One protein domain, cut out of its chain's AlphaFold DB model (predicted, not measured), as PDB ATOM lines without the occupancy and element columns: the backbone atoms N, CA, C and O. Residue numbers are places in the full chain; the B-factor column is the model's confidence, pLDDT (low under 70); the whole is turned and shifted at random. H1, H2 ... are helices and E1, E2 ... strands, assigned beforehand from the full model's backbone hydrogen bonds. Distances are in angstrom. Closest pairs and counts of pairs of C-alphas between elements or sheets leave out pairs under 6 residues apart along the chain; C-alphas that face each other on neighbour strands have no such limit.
ATOM      1  N   ILE A  37     326.276 332.762 295.599       88.94
ATOM      2  CA  ILE A  37     326.048 332.380 294.203       88.94
ATOM      3  C   ILE A  37     326.757 331.083 293.838       88.94
ATOM      4  O   ILE A  37     327.919 330.849 294.193       88.94
ATOM      5  N   LYS A  38     326.085 330.292 293.003       89.00
ATOM      6  CA  LYS A  38     326.708 329.257 292.181       89.00
ATOM      7  C   LYS A  38     326.712 329.746 290.738       89.00
ATOM      8  O   LYS A  38     325.652 329.949 290.149       89.00
ATOM      9  N   LEU A  39     327.905 329.956 290.188       94.06
ATOM     10  CA  LEU A  39     328.047 330.349 288.790       94.06
ATOM     11  C   LEU A  39     327.753 329.170 287.864       94.06
ATOM     12  O   LEU A  39     328.262 328.064 288.054       94.06
ATOM     13  N   GLU A  40     326.964 329.439 286.835       94.38
ATOM     14  CA  GLU A  40     326.668 328.513 285.746       94.38
ATOM     15  C   GLU A  40     327.623 328.733 284.579       94.38
ATOM     16  O   GLU A  40     328.230 327.779 284.080       94.38
ATOM     17  N   ASN A  41     327.795 330.000 284.190       95.62
ATOM     18  CA  ASN A  41     328.620 330.401 283.063       95.62
ATOM     19  C   ASN A  41     329.378 331.703 283.337       95.62
ATOM     20  O   ASN A  41     328.981 332.527 284.164       95.62
ATOM     21  N   ILE A  42     330.467 331.865 282.597       96.69
ATOM     22  CA  ILE A  42     331.230 333.100 282.460       96.69
ATOM     23  C   ILE A  42     331.382 333.298 280.954       96.69
ATOM     24  O   ILE A  42     331.845 332.385 280.266       96.69
ATOM     25  N   ASP A  43     330.955 334.440 280.442       95.94
ATOM     26  CA  ASP A  43     331.062 334.794 279.028       95.94
ATOM     27  C   ASP A  43     331.296 336.302 278.873       95.94
ATOM     28  O   ASP A  43     331.500 337.018 279.857       95.94
ATOM     29  N   THR A  44     331.348 336.777 277.635       95.31
ATOM     30  CA  THR A  44     331.460 338.198 277.306       95.31
ATOM     31  C   THR A  44     330.243 338.647 276.512       95.31
ATOM     32  O   THR A  44     329.665 337.871 275.755       95.31
ATOM     33  N   ILE A  45     329.850 339.912 276.666       93.88
ATOM     34  CA  ILE A  45     328.752 340.507 275.900       93.88
ATOM     35  C   ILE A  45     329.181 341.801 275.204       93.88
ATOM     36  O   ILE A  45     329.947 342.602 275.749       93.88
ATOM     37  N   GLY A  46     328.624 342.009 274.011       89.50
ATOM     38  CA  GLY A  46     328.798 343.222 273.220       89.50
ATOM     39  C   GLY A  46     330.182 343.354 272.570       89.50
ATOM     40  O   GLY A  46     331.084 342.564 272.841       89.50
ATOM     41  N   PRO A  47     330.374 344.389 271.733       84.50
ATOM     42  CA  PRO A  47     331.616 344.601 270.979       84.50
ATOM     43  C   PRO A  47     332.819 344.889 271.886       84.50
ATOM     44  O   PRO A  47     333.964 344.671 271.511       84.50
ATOM     45  N   GLY A  48     332.558 345.365 273.105       85.31
ATOM     46  CA  GLY A  48     333.579 345.591 274.113       85.31
ATOM     47  C   GLY A  48     334.028 344.326 274.839       85.31
ATOM     48  O   GLY A  48     334.897 344.450 275.690       85.31
ATOM     49  N   ASN A  49     333.473 343.140 274.570       91.12
ATOM     50  CA  ASN A  49     333.766 341.911 275.315       91.12
ATOM     51  C   ASN A  49     333.649 342.097 276.842       91.12
ATOM     52  O   ASN A  49     334.541 341.725 277.607       91.12
ATOM     53  N   THR A  50     332.567 342.730 277.303       94.94
ATOM     54  CA  THR A  50     332.364 342.987 278.735       94.94
ATOM     55  C   THR A  50     332.086 341.668 279.459       94.94
ATOM     56  O   THR A  50     331.148 340.973 279.060       94.94
ATOM     57  N   PRO A  51     332.841 341.315 280.517       96.81
ATOM     58  CA  PRO A  51     332.612 340.084 281.263       96.81
ATOM     59  C   PRO A  51     331.204 340.030 281.859       96.81
ATOM     60  O   PRO A  51     330.755 340.966 282.529       96.81
ATOM     61  N   ARG A  52     330.525 338.905 281.656       97.00
ATOM     62  CA  ARG A  52     329.210 338.606 282.211       97.00
ATOM     63  C   ARG A  52     329.265 337.303 282.999       97.00
ATOM     64  O   ARG A  52     329.775 336.275 282.555       97.00
ATOM     65  N   LEU A  53     328.719 337.368 284.205       97.31
ATOM     66  CA  LEU A  53     328.555 336.246 285.114       97.31
ATOM     67  C   LEU A  53     327.109 335.778 285.052       97.31
ATOM     68  O   LEU A  53     326.206 336.582 285.277       97.31
ATOM     69  N   VAL A  54     326.885 334.494 284.783       96.88
ATOM     70  CA  VAL A  54     325.552 333.877 284.807       96.88
ATOM     71  C   VAL A  54     325.470 332.945 286.004       96.88
ATOM     72  O   VAL A  54     326.344 332.093 286.188       96.88
ATOM     73  N   TYR A  55     324.449 333.116 286.834       95.31
ATOM     74  CA  TYR A  55     324.321 332.436 288.121       95.31
ATOM     75  C   TYR A  55     322.867 332.101 288.437       95.31
ATOM     76  O   TYR A  55     321.945 332.756 287.953       95.31
ATOM     77  N   GLN A  56     322.679 331.098 289.291       90.44
ATOM     78  CA  GLN A  56     321.362 330.677 289.758       90.44
ATOM     79  C   GLN A  56     321.066 331.253 291.148       90.44
ATOM     80  O   GLN A  56     321.935 331.279 292.025       90.44
ATOM     81  N   THR A  57     319.822 331.672 291.349       84.88
ATOM     82  CA  THR A  57     319.251 332.088 292.637       84.88
ATOM     83  C   THR A  57     317.988 331.276 292.940       84.88
ATOM     84  O   THR A  57     317.518 330.517 292.089       84.88
ATOM     85  N   SER A  58     317.404 331.447 294.130       84.19
ATOM     86  CA  SER A  58     316.084 330.884 294.454       84.19
ATOM     87  C   SER A  58     314.966 331.423 293.553       84.19
ATOM     88  O   SER A  58     313.990 330.722 293.322       84.19
ATOM     89  N   ALA A  59     315.125 332.633 293.009       84.62
ATOM     90  CA  ALA A  59     314.167 333.264 292.104       84.62
ATOM     91  C   ALA A  59     314.377 332.884 290.625       84.62
ATOM     92  O   ALA A  59     313.594 333.292 289.771       84.62
ATOM     93  N   GLY A  60     315.426 332.121 290.301       88.81
ATOM     94  CA  GLY A  60     315.744 331.711 288.935       88.81
ATOM     95  C   GLY A  60     317.139 332.130 288.472       88.81
ATOM     96  O   GLY A  60     318.020 332.462 289.273       88.81
ATOM     97  N   ARG A  61     317.334 332.074 287.151       93.88
ATOM     98  CA  ARG A  61     318.607 332.358 286.483       93.88
ATOM     99  C   ARG A  61     318.798 333.862 286.310       93.88
ATOM    100  O   ARG A  61     317.946 334.540 285.743       93.88
ATOM    101  N   CYS A  62     319.938 334.371 286.752       94.88
ATOM    102  CA  CYS A  62     320.289 335.785 286.695       94.88
ATOM    103  C   CYS A  62     321.626 335.986 285.973       94.88
ATOM    104  O   CYS A  62     322.416 335.054 285.795       94.88
ATOM    105  N   SER A  63     321.904 337.227 285.572       95.75
ATOM    106  CA  SER A  63     323.217 337.596 285.047       95.75
ATOM    107  C   SER A  63     323.664 338.965 285.541       95.75
ATOM    108  O   SER A  63     322.838 339.818 285.860       95.75
ATOM    109  N   ARG A  64     324.980 339.165 285.614       95.56
ATOM    110  CA  ARG A  64     325.593 340.431 286.015       95.56
ATOM    111  C   ARG A  64     326.802 340.748 285.150       95.56
ATOM    112  O   ARG A  64     327.643 339.881 284.928       95.56
ATOM    113  N   LEU A  65     326.909 342.003 284.723       96.50
ATOM    114  CA  LEU A  65     328.109 342.528 284.078       96.50
ATOM    115  C   LEU A  65     329.136 342.950 285.127       96.50
ATOM    116  O   LEU A  65     328.787 343.537 286.152       96.50
ATOM    117  N   VAL A  66     330.402 342.655 284.862       95.06
ATOM    118  CA  VAL A  66     331.533 343.063 285.698       95.06
ATOM    119  C   VAL A  66     332.405 344.001 284.878       95.06
ATOM    120  O   VAL A  66     332.678 343.736 283.708       95.06
ATOM    121  N   SER A  67     332.836 345.111 285.481       93.94
ATOM    122  CA  SER A  67     333.754 346.027 284.809       93.94
ATOM    123  C   SER A  67     335.057 345.292 284.468       93.94
ATOM    124  O   SER A  67     335.512 344.426 285.219       93.94
ATOM    125  N   LYS A  68     335.692 345.624 283.339       93.62
ATOM    126  CA  LYS A  68     336.973 344.998 282.967       93.62
ATOM    127  C   LYS A  68     338.061 345.237 284.015       93.62
ATOM    128  O   LYS A  68     338.868 344.345 284.252       93.62
ATOM    129  N   ALA A  69     338.059 346.412 284.645       92.69
ATOM    130  CA  ALA A  69     339.008 346.769 285.694       92.69
ATOM    131  C   ALA A  69     338.834 345.884 286.938       92.69
ATOM    132  O   ALA A  69     339.806 345.295 287.413       92.69
ATOM    133  N   ASP A  70     337.598 345.711 287.416       93.44
ATOM    134  CA  ASP A  70     337.319 344.812 288.540       93.44
ATOM    135  C   ASP A  70     337.638 343.367 288.182       93.44
ATOM    136  O   ASP A  70     338.259 342.658 288.972       93.44
ATOM    137  N   PHE A  71     337.262 342.936 286.975       95.88
ATOM    138  CA  PHE A  71     337.547 341.589 286.503       95.88
ATOM    139  C   PHE A  71     339.055 341.327 286.478       95.88
ATOM    140  O   PHE A  71     339.509 340.335 287.042       95.88
ATOM    141  N   ALA A  72     339.851 342.249 285.930       95.31
ATOM    142  CA  ALA A  72     341.307 342.163 285.967       95.31
ATOM    143  C   ALA A  72     341.840 342.098 287.407       95.31
ATOM    144  O   ALA A  72     342.617 341.202 287.718       95.31
ATOM    145  N   ARG A  73     341.375 342.956 288.322       93.69
ATOM    146  CA  ARG A  73     341.806 342.934 289.733       93.69
ATOM    147  C   ARG A  73     341.526 341.592 290.418       93.69
ATOM    148  O   ARG A  73     342.383 341.058 291.123       93.69
ATOM    149  N   ILE A  74     340.344 341.028 290.185       95.88
ATOM    150  CA  ILE A  74     339.944 339.713 290.703       95.88
ATOM    151  C   ILE A  74     340.887 338.624 290.184       95.88
ATOM    152  O   ILE A  74     341.338 337.766 290.945       95.88
ATOM    153  N   TRP A  75     341.241 338.677 288.901       97.25
ATOM    154  CA  TRP A  75     342.162 337.720 288.297       97.25
ATOM    155  C   TRP A  75     343.622 337.940 288.698       97.25
ATOM    156  O   TRP A  75     344.345 336.960 288.852       97.25
ATOM    157  N   SER A  76     344.045 339.170 288.995       95.88
ATOM    158  CA  SER A  76     345.343 339.422 289.631       95.88
ATOM    159  C   SER A  76     345.434 338.729 290.987       95.88
ATOM    160  O   SER A  76     346.435 338.070 291.261       95.88
ATOM    161  N   CYS A  77     344.371 338.773 291.799       95.19
ATOM    162  CA  CYS A  77     344.306 338.026 293.059       95.19
ATOM    163  C   CYS A  77     344.470 336.511 292.835       95.19
ATOM    164  O   CYS A  77     345.296 335.874 293.490       95.19
ATOM    165  N   PHE A  78     343.759 335.934 291.859       96.06
ATOM    166  CA  PHE A  78     343.913 334.520 291.492       96.06
ATOM    167  C   PHE A  78     345.359 334.160 291.123       96.06
ATOM    168  O   PHE A  78     345.897 333.162 291.609       96.06
ATOM    169  N   LEU A  79     345.988 334.966 290.265       95.56
ATOM    170  CA  LEU A  79     347.357 334.749 289.805       95.56
ATOM    171  C   LEU A  79     348.365 334.839 290.958       95.56
ATOM    172  O   LEU A  79     349.241 333.978 291.054       95.56
ATOM    173  N   SER A  80     348.195 335.801 291.868       93.56
ATOM    174  CA  SER A  80     349.039 335.946 293.060       93.56
ATOM    175  C   SER A  80     348.940 334.733 293.989       93.56
ATOM    176  O   SER A  80     349.971 334.195 294.387       93.56
ATOM    177  N   ILE A  81     347.731 334.208 294.237       93.19
ATOM    178  CA  ILE A  81     347.550 332.976 295.035       93.19
ATOM    179  C   ILE A  81     348.268 331.782 294.387       93.19
ATOM    180  O   ILE A  81     348.766 330.896 295.083       93.19
ATOM    181  N   ARG A  82     348.326 331.743 293.050       91.62
ATOM    182  CA  ARG A  82     349.035 330.705 292.289       91.62
ATOM    183  C   ARG A  82     350.546 330.931 292.174       91.62
ATOM    184  O   ARG A  82     351.210 330.106 291.550       91.62
ATOM    185  N   GLY A  83     351.086 332.011 292.738       90.81
ATOM    186  CA  GLY A  83     352.504 332.355 292.626       90.81
ATOM    187  C   GLY A  83     352.925 332.786 291.218       90.81
ATOM    188  O   GLY A  83     354.111 332.740 290.892       90.81
ATOM    189  N   VAL A  84     351.978 333.191 290.366       93.38
ATOM    190  CA  VAL A  84     352.276 333.678 289.015       93.38
ATOM    191  C   VAL A  84     352.737 335.129 289.100       93.38
ATOM    192  O   VAL A  84     351.955 336.036 289.397       93.38
ATOM    193  N   LYS A  85     354.016 335.357 288.794       91.81
ATOM    194  CA  LYS A  85     354.602 336.699 288.738       91.81
ATOM    195  C   LYS A  85     354.008 337.490 287.574       91.81
ATOM    196  O   LYS A  85     354.068 337.050 286.431       91.81
ATOM    197  N   HIS A  86     353.464 338.663 287.867       93.94
ATOM    198  CA  HIS A  86     352.977 339.624 286.881       93.94
ATOM    199  C   HIS A  86     352.941 341.020 287.512       93.94
ATOM    200  O   HIS A  86     352.831 341.138 288.731       93.94
ATOM    201  N   SER A  87     353.025 342.073 286.696       91.69
ATOM    202  CA  SER A  87     352.774 343.451 287.154       91.69
ATOM    203  C   SER A  87     351.472 344.019 286.600       91.69
ATOM    204  O   SER A  87     350.896 344.923 287.197       91.69
ATOM    205  N   ARG A  88     350.982 343.481 285.475       92.44
ATOM    206  CA  ARG A  88     349.688 343.849 284.897       92.44
ATOM    207  C   ARG A  88     349.075 342.718 284.079       92.44
ATOM    208  O   ARG A  88     349.784 341.957 283.416       92.44
ATOM    209  N   ILE A  89     347.747 342.665 284.088       96.69
ATOM    210  CA  ILE A  89     346.955 341.900 283.123       96.69
ATOM    211  C   ILE A  89     346.712 342.799 281.910       96.69
ATOM    212  O   ILE A  89     346.303 343.946 282.061       96.69
ATOM    213  N   LEU A  90     347.015 342.278 280.723       95.88
ATOM    214  CA  LEU A  90     346.828 342.967 279.448       95.88
ATOM    215  C   LEU A  90     345.429 342.700 278.898       95.88
ATOM    216  O   LEU A  90     344.728 343.627 278.509       95.88
ATOM    217  N   GLU A  91     345.023 341.433 278.905       95.31
ATOM    218  CA  GLU A  91     343.742 340.994 278.365       95.31
ATOM    219  C   GLU A  91     343.271 339.715 279.063       95.31
ATOM    220  O   GLU A  91     344.073 338.917 279.558       95.31
ATOM    221  N   ILE A  92     341.952 339.522 279.104       97.00
ATOM    222  CA  ILE A  92     341.326 338.272 279.528       97.00
ATOM    223  C   ILE A  92     340.342 337.852 278.444       97.00
ATOM    224  O   ILE A  92     339.307 338.491 278.260       97.00
ATOM    225  N   ASN A  93     340.656 336.752 277.768       95.94
ATOM    226  CA  ASN A  93     339.817 336.162 276.736       95.94
ATOM    227  C   ASN A  93     339.021 334.996 277.329       95.94
ATOM    228  O   ASN A  93     339.594 334.066 277.901       95.94
ATOM    229  N   ILE A  94     337.693 335.053 277.223       96.12
ATOM    230  CA  ILE A  94     336.799 334.012 277.741       96.12
ATOM    231  C   ILE A  94     336.381 333.117 276.576       96.12
ATOM    232  O   ILE A  94     335.758 333.576 275.626       96.12
ATOM    233  N   THR A  95     336.722 331.836 276.667       94.00
ATOM    234  CA  THR A  95     336.355 330.804 275.688       94.00
ATOM    235  C   THR A  95     335.275 329.878 276.255       94.00
ATOM    236  O   THR A  95     334.827 330.014 277.405       94.00
ATOM    237  N   ASP A  96     334.870 328.882 275.471       91.00
ATOM    238  CA  ASP A  96     333.904 327.876 275.914       91.00
ATOM    239  C   ASP A  96     334.421 327.038 277.086       91.00
ATOM    240  O   ASP A  96     333.646 326.698 277.982       91.00
ATOM    241  N   HIS A  97     335.732 326.782 277.145       94.19
ATOM    242  CA  HIS A  97     336.333 325.871 278.126       94.19
ATOM    243  C   HIS A  97     337.307 326.530 279.099       94.19
ATOM    244  O   HIS A  97     337.618 325.954 280.140       94.19
ATOM    245  N   SER A  98     337.785 327.737 278.806       96.69
ATOM    246  CA  SER A  98     338.837 328.362 279.604       96.69
ATOM    247  C   SER A  98     338.794 329.883 279.586       96.69
ATOM    248  O   SER A  98     338.220 330.507 278.694       96.69
ATOM    249  N   LEU A  99     339.434 330.476 280.585       97.44
ATOM    250  CA  LEU A  99     339.819 331.874 280.592       97.44
ATOM    251  C   LEU A  99     341.308 331.945 280.280       97.44
ATOM    252  O   LEU A  99     342.123 331.362 280.996       97.44
ATOM    253  N   ILE A 100     341.653 332.659 279.218       97.69
ATOM    254  CA  ILE A 100     343.029 332.901 278.803       97.69
ATOM    255  C   ILE A 100     343.417 334.289 279.298       97.69
ATOM    256  O   ILE A 100     342.927 335.299 278.797       97.69
ATOM    257  N   ILE A 101     344.267 334.333 280.319       97.94
ATOM    258  CA  ILE A 101     344.724 335.566 280.957       97.94
ATOM    259  C   ILE A 101     346.097 335.901 280.393       97.94
ATOM    260  O   ILE A 101     347.079 335.210 280.677       97.94
ATOM    261  N   GLN A 102     346.169 336.966 279.605       97.88
ATOM    262  CA  GLN A 102     347.423 337.475 279.080       97.88
ATOM    263  C   GLN A 102     347.989 338.521 280.037       97.88
ATOM    264  O   GLN A 102     347.345 339.520 280.362       97.88
ATOM    265  N   THR A 103     349.214 338.296 280.488       97.12
ATOM    266  CA  THR A 103     349.958 339.207 281.361       97.12
ATOM    267  C   THR A 103     351.175 339.756 280.631       97.12
ATOM    268  O   THR A 103     351.562 339.269 279.568       97.12
ATOM    269  N   ASN A 104     351.846 340.732 281.233       95.88
ATOM    270  CA  ASN A 104     353.144 341.197 280.748       95.88
ATOM    271  C   ASN A 104     354.294 340.180 280.925       95.88
ATOM    272  O   ASN A 104     355.421 340.496 280.560       95.88
ATOM    273  N   GLN A 105     354.048 339.016 281.534       95.19
ATOM    274  CA  GLN A 105     355.045 337.965 281.782       95.19
ATOM    275  C   GLN A 105     354.706 336.644 281.070       95.19
ATOM    276  O   GLN A 105     355.438 335.668 281.204       95.19
ATOM    277  N   GLY A 106     353.606 336.602 280.316       95.81
ATOM    278  CA  GLY A 106     353.146 335.409 279.611       95.81
ATOM    279  C   GLY A 106     351.651 335.168 279.773       95.81
ATOM    280  O   GLY A 106     350.910 336.017 280.277       95.81
ATOM    281  N   THR A 107     351.216 333.988 279.345       97.00
ATOM    282  CA  THR A 107     349.804 333.607 279.279       97.00
ATOM    283  C   THR A 107     349.493 332.505 280.279       97.00
ATOM    284  O   THR A 107     350.232 331.529 280.393       97.00
ATOM    285  N   VAL A 108     348.369 332.641 280.983       97.31
ATOM    286  CA  VAL A 108     347.851 331.624 281.901       97.31
ATOM    287  C   VAL A 108     346.460 331.207 281.451       97.31
ATOM    288  O   VAL A 108     345.556 332.034 281.367       97.31
ATOM    289  N   ALA A 109     346.280 329.912 281.205       97.06
ATOM    290  CA  ALA A 109     344.965 329.327 280.981       97.06
ATOM    291  C   ALA A 109     344.359 328.855 282.311       97.06
ATOM    292  O   ALA A 109     345.015 328.181 283.112       97.06
ATOM    293  N   VAL A 110     343.095 329.201 282.540       96.62
ATOM    294  CA  VAL A 110     342.305 328.770 283.697       96.62
ATOM    295  C   VAL A 110     341.090 328.013 283.194       96.62
ATOM    296  O   VAL A 110     340.299 328.556 282.428       96.62
ATOM    297  N   ASP A 111     340.921 326.770 283.635       95.62
ATOM    298  CA  ASP A 111     339.727 325.986 283.322       95.62
ATOM    299  C   ASP A 111     338.452 326.720 283.776       95.62
ATOM    300  O   ASP A 111     338.397 327.325 284.853       95.62
ATOM    301  N   LYS A 112     337.391 326.663 282.968       95.06
ATOM    302  CA  LYS A 112     336.163 327.421 283.227       95.06
ATOM    303  C   LYS A 112     335.439 326.970 284.493       95.06
ATOM    304  O   LYS A 112     334.836 327.800 285.176       95.06
ATOM    305  N   ASN A 113     335.507 325.693 284.869       93.31
ATOM    306  CA  ASN A 113     334.949 325.242 286.145       93.31
ATOM    307  C   ASN A 113     335.782 325.758 287.319       93.31
ATOM    308  O   ASN A 113     335.209 326.227 288.306       93.31
ATOM    309  N   GLN A 114     337.111 325.759 287.198       93.69
ATOM    310  CA  GLN A 114     337.987 326.400 288.181       93.69
ATOM    311  C   GLN A 114     337.661 327.891 288.336       93.69
ATOM    312  O   GLN A 114     337.555 328.379 289.464       93.69
ATOM    313  N   ALA A 115     337.429 328.591 287.226       95.75
ATOM    314  CA  ALA A 115     337.080 330.002 287.232       95.75
ATOM    315  C   ALA A 115     335.750 330.286 287.937       95.75
ATOM    316  O   ALA A 115     335.683 331.157 288.806       95.75
ATOM    317  N   LYS A 116     334.711 329.500 287.632       95.44
ATOM    318  CA  LYS A 116     333.406 329.596 288.304       95.44
ATOM    319  C   LYS A 116     333.535 329.390 289.811       95.44
ATOM    320  O   LYS A 116     332.991 330.164 290.592       95.44
ATOM    321  N   MET A 117     334.297 328.386 290.236       92.56
ATOM    322  CA  MET A 117     334.508 328.130 291.663       92.56
ATOM    323  C   MET A 117     335.276 329.254 292.352       92.56
ATOM    324  O   MET A 117     334.906 329.652 293.456       92.56
ATOM    325  N   PHE A 118     336.328 329.766 291.715       95.38
ATOM    326  CA  PHE A 118     337.092 330.887 292.247       95.38
ATOM    327  C   PHE A 118     336.206 332.117 292.452       95.38
ATOM    328  O   PHE A 118     336.173 332.650 293.556       95.38
ATOM    329  N   LEU A 119     335.433 332.515 291.440       96.25
ATOM    330  CA  LEU A 119     334.554 333.682 291.520       96.25
ATOM    331  C   LEU A 119     333.430 333.507 292.553       96.25
ATOM    332  O   LEU A 119     333.146 334.440 293.302       96.25
ATOM    333  N   SER A 120     332.840 332.311 292.670       94.12
ATOM    334  CA  SER A 120     331.886 332.008 293.747       94.12
ATOM    335  C   SER A 120     332.521 332.165 295.137       94.12
ATOM    336  O   SER A 120     331.898 332.726 296.039       94.12
ATOM    337  N   ARG A 121     333.771 331.718 295.328       94.12
ATOM    338  CA  ARG A 121     334.498 331.884 296.601       94.12
ATOM    339  C   ARG A 121     334.911 333.327 296.853       94.12
ATOM    340  O   ARG A 121     334.811 333.775 297.987       94.12
ATOM    341  N   TYR A 122     335.338 334.042 295.817       95.56
ATOM    342  CA  TYR A 122     335.651 335.465 295.893       95.56
ATOM    343  C   TYR A 122     334.426 336.254 296.359       95.56
ATOM    344  O   TYR A 122     334.516 337.032 297.302       95.56
ATOM    345  N   ASN A 123     333.256 335.985 295.769       95.38
ATOM    346  CA  ASN A 123     332.010 336.606 296.200       95.38
ATOM    347  C   ASN A 123     331.686 336.281 297.664       95.38
ATOM    348  O   ASN A 123     331.289 337.158 298.418       95.38
ATOM    349  N   ARG A 124     331.916 335.033 298.087       93.75
ATOM    350  CA  ARG A 124     331.714 334.608 299.477       93.75
ATOM    351  C   ARG A 124     332.623 335.348 300.467       93.75
ATOM    352  O   ARG A 124     332.151 335.692 301.539       93.75
ATOM    353  N   VAL A 125     333.879 335.636 300.107       95.44
ATOM    354  CA  VAL A 125     334.785 336.463 300.934       95.44
ATOM    355  C   VAL A 125     334.230 337.868 301.151       95.44
ATOM    356  O   VAL A 125     334.425 338.422 302.219       95.44
ATOM    357  N   ALA A 126     333.533 338.434 300.165       93.88
ATOM    358  CA  ALA A 126     332.958 339.774 300.280       93.88
ATOM    359  C   ALA A 126     331.671 339.822 301.117       93.88
ATOM    360  O   ALA A 126     331.268 340.890 301.564       93.88
ATOM    361  N   LEU A 127     330.988 338.683 301.256       94.50
ATOM    362  CA  LEU A 127     329.736 338.568 302.005       94.50
ATOM    363  C   LEU A 127     329.966 338.172 303.461       94.50
ATOM    364  O   LEU A 127     329.140 338.488 304.309       94.50
ATOM    365  N   GLU A 128     331.055 337.458 303.741       93.50
ATOM    366  CA  GLU A 128     331.412 337.039 305.090       93.50
ATOM    367  C   GLU A 128     332.394 338.038 305.727       93.50
ATOM    368  O   GLU A 128     333.356 338.448 305.076       93.50
ATOM    369  N   PRO A 129     332.234 338.377 307.016       90.25
ATOM    370  CA  PRO A 129     333.106 339.299 307.747       90.25
ATOM    371  C   PRO A 129     334.431 338.630 308.160       90.25
ATOM    372  O   PRO A 129     334.768 338.537 309.341       90.25
ATOM    373  N   LEU A 130     335.185 338.112 307.188       94.69
ATOM    374  CA  LEU A 130     336.463 337.443 307.433       94.69
ATOM    375  C   LEU A 130     337.502 338.434 307.966       94.69
ATOM    376  O   LEU A 130     337.805 339.429 307.314       94.69
ATOM    377  N   GLN A 131     338.096 338.109 309.111       95.75
ATOM    378  CA  GLN A 131     339.170 338.881 309.728       95.75
ATOM    379  C   GLN A 131     340.509 338.185 309.482       95.75
ATOM    380  O   GLN A 131     340.677 337.007 309.799       95.75
ATOM    381  N   VAL A 132     341.471 338.905 308.915       96.00
ATOM    382  CA  VAL A 132     342.772 338.380 308.493       96.00
ATOM    383  C   VAL A 132     343.876 339.009 309.327       96.00
ATOM    384  O   VAL A 132     344.050 340.221 309.335       96.00
ATOM    385  N   ARG A 133     344.696 338.180 309.969       94.94
ATOM    386  CA  ARG A 133     345.955 338.606 310.584       94.94
ATOM    387  C   ARG A 133     347.126 338.019 309.810       94.94
ATOM    388  O   ARG A 133     347.301 336.799 309.776       94.94
ATOM    389  N   LEU A 134     347.939 338.880 309.205       92.31
ATOM    390  CA  LEU A 134     349.176 338.472 308.540       92.31
ATOM    391  C   LEU A 134     350.244 338.122 309.585       92.31
ATOM    392  O   LEU A 134     350.403 338.820 310.585       92.31
ATOM    393  N   ILE A 135     350.964 337.024 309.361       91.19
ATOM    394  CA  ILE A 135     352.049 336.540 310.226       91.19
ATOM    395  C   ILE A 135     353.263 336.160 309.362       91.19
ATOM    396  O   ILE A 135     353.090 335.872 308.178       91.19
ATOM    397  N   PRO A 136     354.490 336.080 309.909       87.50
ATOM    398  CA  PRO A 136     355.682 335.785 309.104       87.50
ATOM    399  C   PRO A 136     355.589 334.486 308.286       87.50
ATOM    400  O   PRO A 136     356.158 334.392 307.203       87.50
ATOM    401  N   GLN A 137     354.856 333.482 308.779       87.44
ATOM    402  CA  GLN A 137     354.692 332.187 308.110       87.44
ATOM    403  C   GLN A 137     353.425 332.082 307.234       87.44
ATOM    404  O   GLN A 137     353.137 330.991 306.731       87.44
ATOM    405  N   GLY A 138     352.650 333.162 307.063       92.50
ATOM    406  CA  GLY A 138     351.412 333.165 306.275       92.50
ATOM    407  C   GLY A 138     350.327 334.094 306.827       92.50
ATOM    408  O   GLY A 138     350.557 335.278 307.047       92.50
ATOM    409  N   ALA A 139     349.118 333.574 307.032       94.62
ATOM    410  CA  ALA A 139     348.012 334.347 307.593       94.62
ATOM    411  C   ALA A 139     347.096 333.483 308.462       94.62
ATOM    412  O   ALA A 139     346.887 332.302 308.186       94.62
ATOM    413  N   VAL A 140     346.511 334.090 309.486       96.00
ATOM    414  CA  VAL A 140     345.424 333.513 310.277       96.00
ATOM    415  C   VAL A 140     344.134 334.202 309.861       96.00
ATOM    416  O   VAL A 140     344.060 335.427 309.877       96.00
ATOM    417  N   VAL A 141     343.128 333.423 309.472       96.19
ATOM    418  CA  VAL A 141     341.822 333.929 309.043       96.19
ATOM    419  C   VAL A 141     340.757 333.443 310.013       96.19
ATOM    420  O   VAL A 141     340.562 332.236 310.170       96.19
ATOM    421  N   TRP A 142     340.083 334.386 310.655       95.81
ATOM    422  CA  TRP A 142     338.954 334.158 311.542       95.81
ATOM    423  C   TRP A 142     337.647 334.466 310.811       95.81
ATOM    424  O   TRP A 142     337.514 335.510 310.174       95.81
ATOM    425  N   ASN A 143     336.681 333.555 310.899       94.25
ATOM    426  CA  ASN A 143     335.309 333.796 310.470       94.25
ATOM    427  C   ASN A 143     334.421 333.873 311.727       94.25
ATOM    428  O   ASN A 143     334.204 332.827 312.352       94.25
ATOM    429  N   PRO A 144     333.916 335.064 312.103       91.94
ATOM    430  CA  PRO A 144     333.111 335.224 313.308       91.94
ATOM    431  C   PRO A 144     331.719 334.595 313.174       91.94
ATOM    432  O   PRO A 144     331.245 334.030 314.150       91.94
ATOM    433  N   ASP A 145     331.112 334.590 311.983       91.62
ATOM    434  CA  ASP A 145     329.780 334.003 311.751       91.62
ATOM    435  C   ASP A 145     329.747 332.489 312.002       91.62
ATOM    436  O   ASP A 145     328.715 331.917 312.350       91.62
ATOM    437  N   HIS A 146     330.876 331.813 311.784       89.50
ATOM    438  CA  HIS A 146     330.999 330.363 311.938       89.50
ATOM    439  C   HIS A 146     331.878 329.950 313.115       89.50
ATOM    440  O   HIS A 146     332.080 328.758 313.326       89.50
ATOM    441  N   HIS A 147     332.440 330.910 313.845       91.19
ATOM    442  CA  HIS A 147     333.405 330.669 314.912       91.19
ATOM    443  C   HIS A 147     334.580 329.752 314.505       91.19
ATOM    444  O   HIS A 147     335.009 328.889 315.272       91.19
ATOM    445  N   THR A 148     335.117 329.926 313.290       92.56
ATOM    446  CA  THR A 148     336.203 329.076 312.761       92.56
ATOM    447  C   THR A 148     337.496 329.843 312.525       92.56
ATOM    448  O   THR A 148     337.500 330.951 311.985       92.56
ATOM    449  N   LEU A 149     338.617 329.212 312.885       94.06
ATOM    450  CA  LEU A 149     339.969 329.728 312.681       94.06
ATOM    451  C   LEU A 149     340.713 328.878 311.645       94.06
ATOM    452  O   LEU A 149     340.793 327.657 311.768       94.06
ATOM    453  N   SER A 150     341.282 329.519 310.627       95.00
ATOM    454  CA  SER A 150     342.034 328.854 309.561       95.00
ATOM    455  C   SER A 150     343.428 329.450 309.399       95.00
ATOM    456  O   SER A 150     343.586 330.656 309.241       95.00
ATOM    457  N   LEU A 151     344.446 328.592 309.373       95.25
ATOM    458  CA  LEU A 151     345.827 328.964 309.088       95.25
ATOM    459  C   LEU A 151     346.108 328.770 307.596       95.25
ATOM    460  O   LEU A 151     345.977 327.666 307.062       95.25
ATOM    461  N   VAL A 152     346.500 329.850 306.931       95.06
ATOM    462  CA  VAL A 152     346.897 329.896 305.524       95.06
ATOM    463  C   VAL A 152     348.420 329.948 305.448       95.06
ATOM    464  O   VAL A 152     349.045 330.840 306.015       95.06
ATOM    465  N   LYS A 153     349.013 329.001 304.722       92.62
ATOM    466  CA  LYS A 153     350.443 328.921 304.391       92.62
ATOM    467  C   LYS A 153     350.613 328.752 302.879       92.62
ATOM    468  O   LYS A 153     349.650 328.468 302.164       92.62
ATOM    469  N   SER A 154     351.851 328.843 302.393       84.94
ATOM    470  CA  SER A 154     352.188 328.586 300.982       84.94
ATOM    471  C   SER A 154     351.636 327.239 300.485       84.94
ATOM    472  O   SER A 154     350.986 327.176 299.443       84.94
ATOM    473  N   GLY A 155     351.797 326.177 301.282       83.38
ATOM    474  CA  GLY A 155     351.345 324.823 300.945       83.38
ATOM    475  C   GLY A 155     349.834 324.573 301.047       83.38
ATOM    476  O   GLY A 155     349.368 323.514 300.631       83.38
ATOM    477  N   GLY A 156     349.040 325.502 301.591       90.50
ATOM    478  CA  GLY A 156     347.606 325.273 301.761       90.50
ATOM    479  C   GLY A 156     346.960 326.030 302.915       90.50
ATOM    480  O   GLY A 156     347.541 326.924 303.518       90.50
ATOM    481  N   CYS A 157     345.727 325.654 303.217       94.00
ATOM    482  CA  CYS A 157     344.922 326.167 304.315       94.00
ATOM    483  C   CYS A 157     344.527 325.012 305.246       94.00
ATOM    484  O   CYS A 157     344.324 323.890 304.787       94.00
ATOM    485  N   THR A 158     344.350 325.277 306.538       93.69
ATOM    486  CA  THR A 158     343.837 324.274 307.492       93.69
ATOM    487  C   THR A 158     342.310 324.156 307.507       93.69
ATOM    488  O   THR A 158     341.768 323.469 308.361       93.69
ATOM    489  N   CYS A 159     341.601 324.816 306.585       90.56
ATOM    490  CA  CYS A 159     340.143 324.777 306.557       90.56
ATOM    491  C   CYS A 159     339.602 323.404 306.144       90.56
ATOM    492  O   CYS A 159     340.252 322.659 305.405       90.56
ATOM    493  N   GLU A 160     338.357 323.138 306.534       84.19
ATOM    494  CA  GLU A 160     337.630 321.890 306.257       84.19
ATOM    495  C   GLU A 160     337.328 321.646 304.772       84.19
ATOM    496  O   GLU A 160     336.950 320.540 304.390       84.19
ATOM    497  N   ASP A 161     337.534 322.650 303.911       80.69
ATOM    498  CA  ASP A 161     337.394 322.526 302.459       80.69
ATOM    499  C   ASP A 161     338.536 321.676 301.860       80.69
ATOM    500  O   ASP A 161     339.419 322.174 301.158       80.69
ATOM    501  N   TRP A 162     338.554 320.378 302.176       76.31
ATOM    502  CA  TRP A 162     339.631 319.432 301.864       76.31
ATOM    503  C   TRP A 162     339.991 319.401 300.381       76.31
ATOM    504  O   TRP A 162     341.164 319.248 300.036       76.31
ATOM    505  N   ARG A 163     339.002 319.608 299.506       77.81
ATOM    506  CA  ARG A 163     339.172 319.574 298.053       77.81
ATOM    507  C   ARG A 163     339.951 320.778 297.529       77.81
ATOM    508  O   ARG A 163     340.632 320.669 296.511       77.81
ATOM    509  N   TYR A 164     339.872 321.923 298.206       79.44
ATOM    510  CA  TYR A 164     340.443 323.178 297.707       79.44
ATOM    511  C   TYR A 164     341.392 323.868 298.678       79.44
ATOM    512  O   TYR A 164     342.022 324.860 298.311       79.44
ATOM    513  N   ARG A 165     341.575 323.326 299.885       80.75
ATOM    514  CA  ARG A 165     342.494 323.874 300.885       80.75
ATOM    515  C   ARG A 165     343.936 323.957 300.383       80.75
ATOM    516  O   ARG A 165     344.657 324.864 300.778       80.75
ATOM    517  N   GLN A 166     344.348 323.059 299.487       82.62
ATOM    518  CA  GLN A 166     345.678 323.088 298.867       82.62
ATOM    519  C   GLN A 166     345.749 324.039 297.662       82.62
ATOM    520  O   GLN A 166     346.794 324.632 297.410       82.62
ATOM    521  N   THR A 167     344.632 324.269 296.967       84.06
ATOM    522  CA  THR A 167     344.567 325.149 295.794       84.06
ATOM    523  C   THR A 167     344.087 326.546 296.188       84.06
ATOM    524  O   THR A 167     344.898 327.357 296.635       84.06
ATOM    525  N   ILE A 168     342.790 326.837 296.044       88.25
ATOM    526  CA  ILE A 168     342.190 328.163 296.247       88.25
ATOM    527  C   ILE A 168     340.884 328.033 297.046       88.25
ATOM    528  O   ILE A 168     339.807 327.824 296.479       88.25
ATOM    529  N   CYS A 169     340.980 328.174 298.370       93.31
ATOM    530  CA  CYS A 169     339.839 328.302 299.281       93.31
ATOM    531  C   CYS A 169     339.558 329.781 299.616       93.31
ATOM    532  O   CYS A 169     340.395 330.649 299.363       93.31
ATOM    533  N   LYS A 170     338.404 330.076 300.237       94.56
ATOM    534  CA  LYS A 170     338.022 331.455 300.610       94.56
ATOM    535  C   LYS A 170     339.058 332.152 301.509       94.56
ATOM    536  O   LYS A 170     339.334 333.326 301.314       94.56
ATOM    537  N   HIS A 171     339.703 331.421 302.421       95.88
ATOM    538  CA  HIS A 171     340.701 331.988 303.336       95.88
ATOM    539  C   HIS A 171     341.987 332.413 302.617       95.88
ATOM    540  O   HIS A 171     342.546 333.456 302.937       95.88
ATOM    541  N   LYS A 172     342.431 331.653 301.601       95.31
ATOM    542  CA  LYS A 172     343.553 332.059 300.736       95.31
ATOM    543  C   LYS A 172     343.233 333.342 299.969       95.31
ATOM    544  O   LYS A 172     344.095 334.201 299.843       95.31
ATOM    545  N   ILE A 173     341.992 333.476 299.493       95.81
ATOM    546  CA  ILE A 173     341.524 334.685 298.804       95.81
ATOM    547  C   ILE A 173     341.517 335.879 299.762       95.81
ATOM    548  O   ILE A 173     342.100 336.907 299.438       95.81
ATOM    549  N   ALA A 174     340.922 335.730 300.948       96.25
ATOM    550  CA  ALA A 174     340.903 336.777 301.970       96.25
ATOM    551  C   ALA A 174     342.323 337.232 302.345       96.25
ATOM    552  O   ALA A 174     342.621 338.421 302.293       96.25
ATOM    553  N   ALA A 175     343.219 336.280 302.629       95.38
ATOM    554  CA  ALA A 175     344.609 336.572 302.960       95.38
ATOM    555  C   ALA A 175     345.343 337.313 301.834       95.38
ATOM    556  O   ALA A 175     346.064 338.270 302.104       95.38
ATOM    557  N   GLN A 176     345.142 336.900 300.578       94.81
ATOM    558  CA  GLN A 176     345.769 337.559 299.435       94.81
ATOM    559  C   GLN A 176     345.265 338.990 299.248       94.81
ATOM    560  O   GLN A 176     346.054 339.870 298.916       94.81
ATOM    561  N   LEU A 177     343.971 339.232 299.451       94.31
ATOM    562  CA  LEU A 177     343.381 340.556 299.273       94.31
ATOM    563  C   LEU A 177     343.918 341.583 300.274       94.31
ATOM    564  O   LEU A 177     344.149 342.713 299.870       94.31
ATOM    565  N   CYS A 178     344.192 341.187 301.521       93.12
ATOM    566  CA  CYS A 178     344.843 342.054 302.519       93.12
ATOM    567  C   CYS A 178     346.335 342.314 302.226       93.12
ATOM    568  O   CYS A 178     346.942 343.194 302.820       93.12
TER     569      CYS A 178
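AT A GLANCE: This is residues 37 to 178 of the 183 residues of the protein "Zinc finger SWIM domain protein" of Arthrospira platensis C1 (UniProt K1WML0). Three small three-stranded sheets stand round three helices that meet in the middle, each helix about perpendicular to the other two. The sheets E1 E2 E3 and E4 E5 E6 lie at one end, with H2 packed over the first and H1 over the second, and the sheet E7 E8 E9, covered on one face by H3, makes the other end. The printed part has 142 residues with three named helices and nine named strands, in the order E1 E2 E3 H1 E4 E5 E6 H2 E7 E8 E9 H3; each sheet is antiparallel, its order is that of the chain, and the class is mixed, helices and strands. The whole is compact, with a radius of gyration of the C-alphas of 15.5 A, and spans 45 by 42 by 24 A.

HOW THE PARTS SIT: E1, residues 38 to 45, E2, residues 50 to 57, and E3, residues 60 to 65, form a meander, each strand the antiparallel neighbour of the one before. N 43 and O 52 are 3.0 A apart across the hairpin E1 and E2, and N 55 and O 62 are 3.0 A apart across the hairpin E2 and E3, both within hydrogen-bond range. H1, residues 68 to 81, is on the sheet of a second meander: E4, residues 89 to 94, E5, residues 98 to 103, and E6, residues 106 to 111. Here N 93 and O 100 at 2.9 A, and N 101 and O 108 at 2.8 A, are within hydrogen-bond range. H1 has a height over this sheet of 9.1 A and runs across the strands, at 82 degrees to E4 on the local plane; its closest C-alphas to E4 are those of Ala 72 and Ile 89, 6.3 A apart. H2, residues 112 to 127, is on the first sheet at a height over the sheet of 9.3 A, over E1 and across the strands at 72 degrees on the local plane; the closest C-alphas of H2 and E1 are those of Leu 39 and Lys 116, 5.4 A apart. Two layers, helices on one face of a sheet, are formed by H2 with E1 E2 E3 and by H1 and H2 with E4 E5 E6. H1 and H2 are close but not clearly touching, with the C-alphas of Phe 78 and Phe 118 closest at 7.8 A. E7, residues 131 to 135, E8, residues 138 to 143, and E9, residues 148 to 153, form the third meander, with N 133 and O 140, and N 141 and O 150, each at 2.8 A, within hydrogen-bond range. H3, residues 170 to 177, is on this sheet at a height over the sheet of 8.3 A. H3 touches H2, about perpendicular at 77 degrees, the closest C-alphas being those of Arg 121 and Lys 170, 5.4 A apart. H3 also touches H1, only just about perpendicular at 72 degrees, through Cys 77 and Gln 176, whose C-alphas are closest at 6.6 A. H3 is apart from the strands E1 to E6. In H1, H2 and H3 every O i to N i+4 pair is within hydrogen-bond range.

IN THESE COORDINATES: E1 begins at C-alpha 38, (326.708, 329.257, 292.181), and is 19.9 A long; E2 is 22.0 A. H1 is 20.1 A and H2 22.8 A long, H2 beginning at C-alpha 112, (336.163, 327.421, 283.227). H3, 10.6 A long, ends at C-alpha 177, (343.381, 340.556, 299.273).

THE WHOLE: The C-alphas farthest apart are those of Pro 47 and His 147, 46.1 A. The printed part has no cut. The link from E9 to H3, residues 154 to 169, is long; residues 156 to 157 pair antiparallel with residues 152 to 153 of E9. Mean pLDDT of the printed part is 93.0, and no printed residue is under 70.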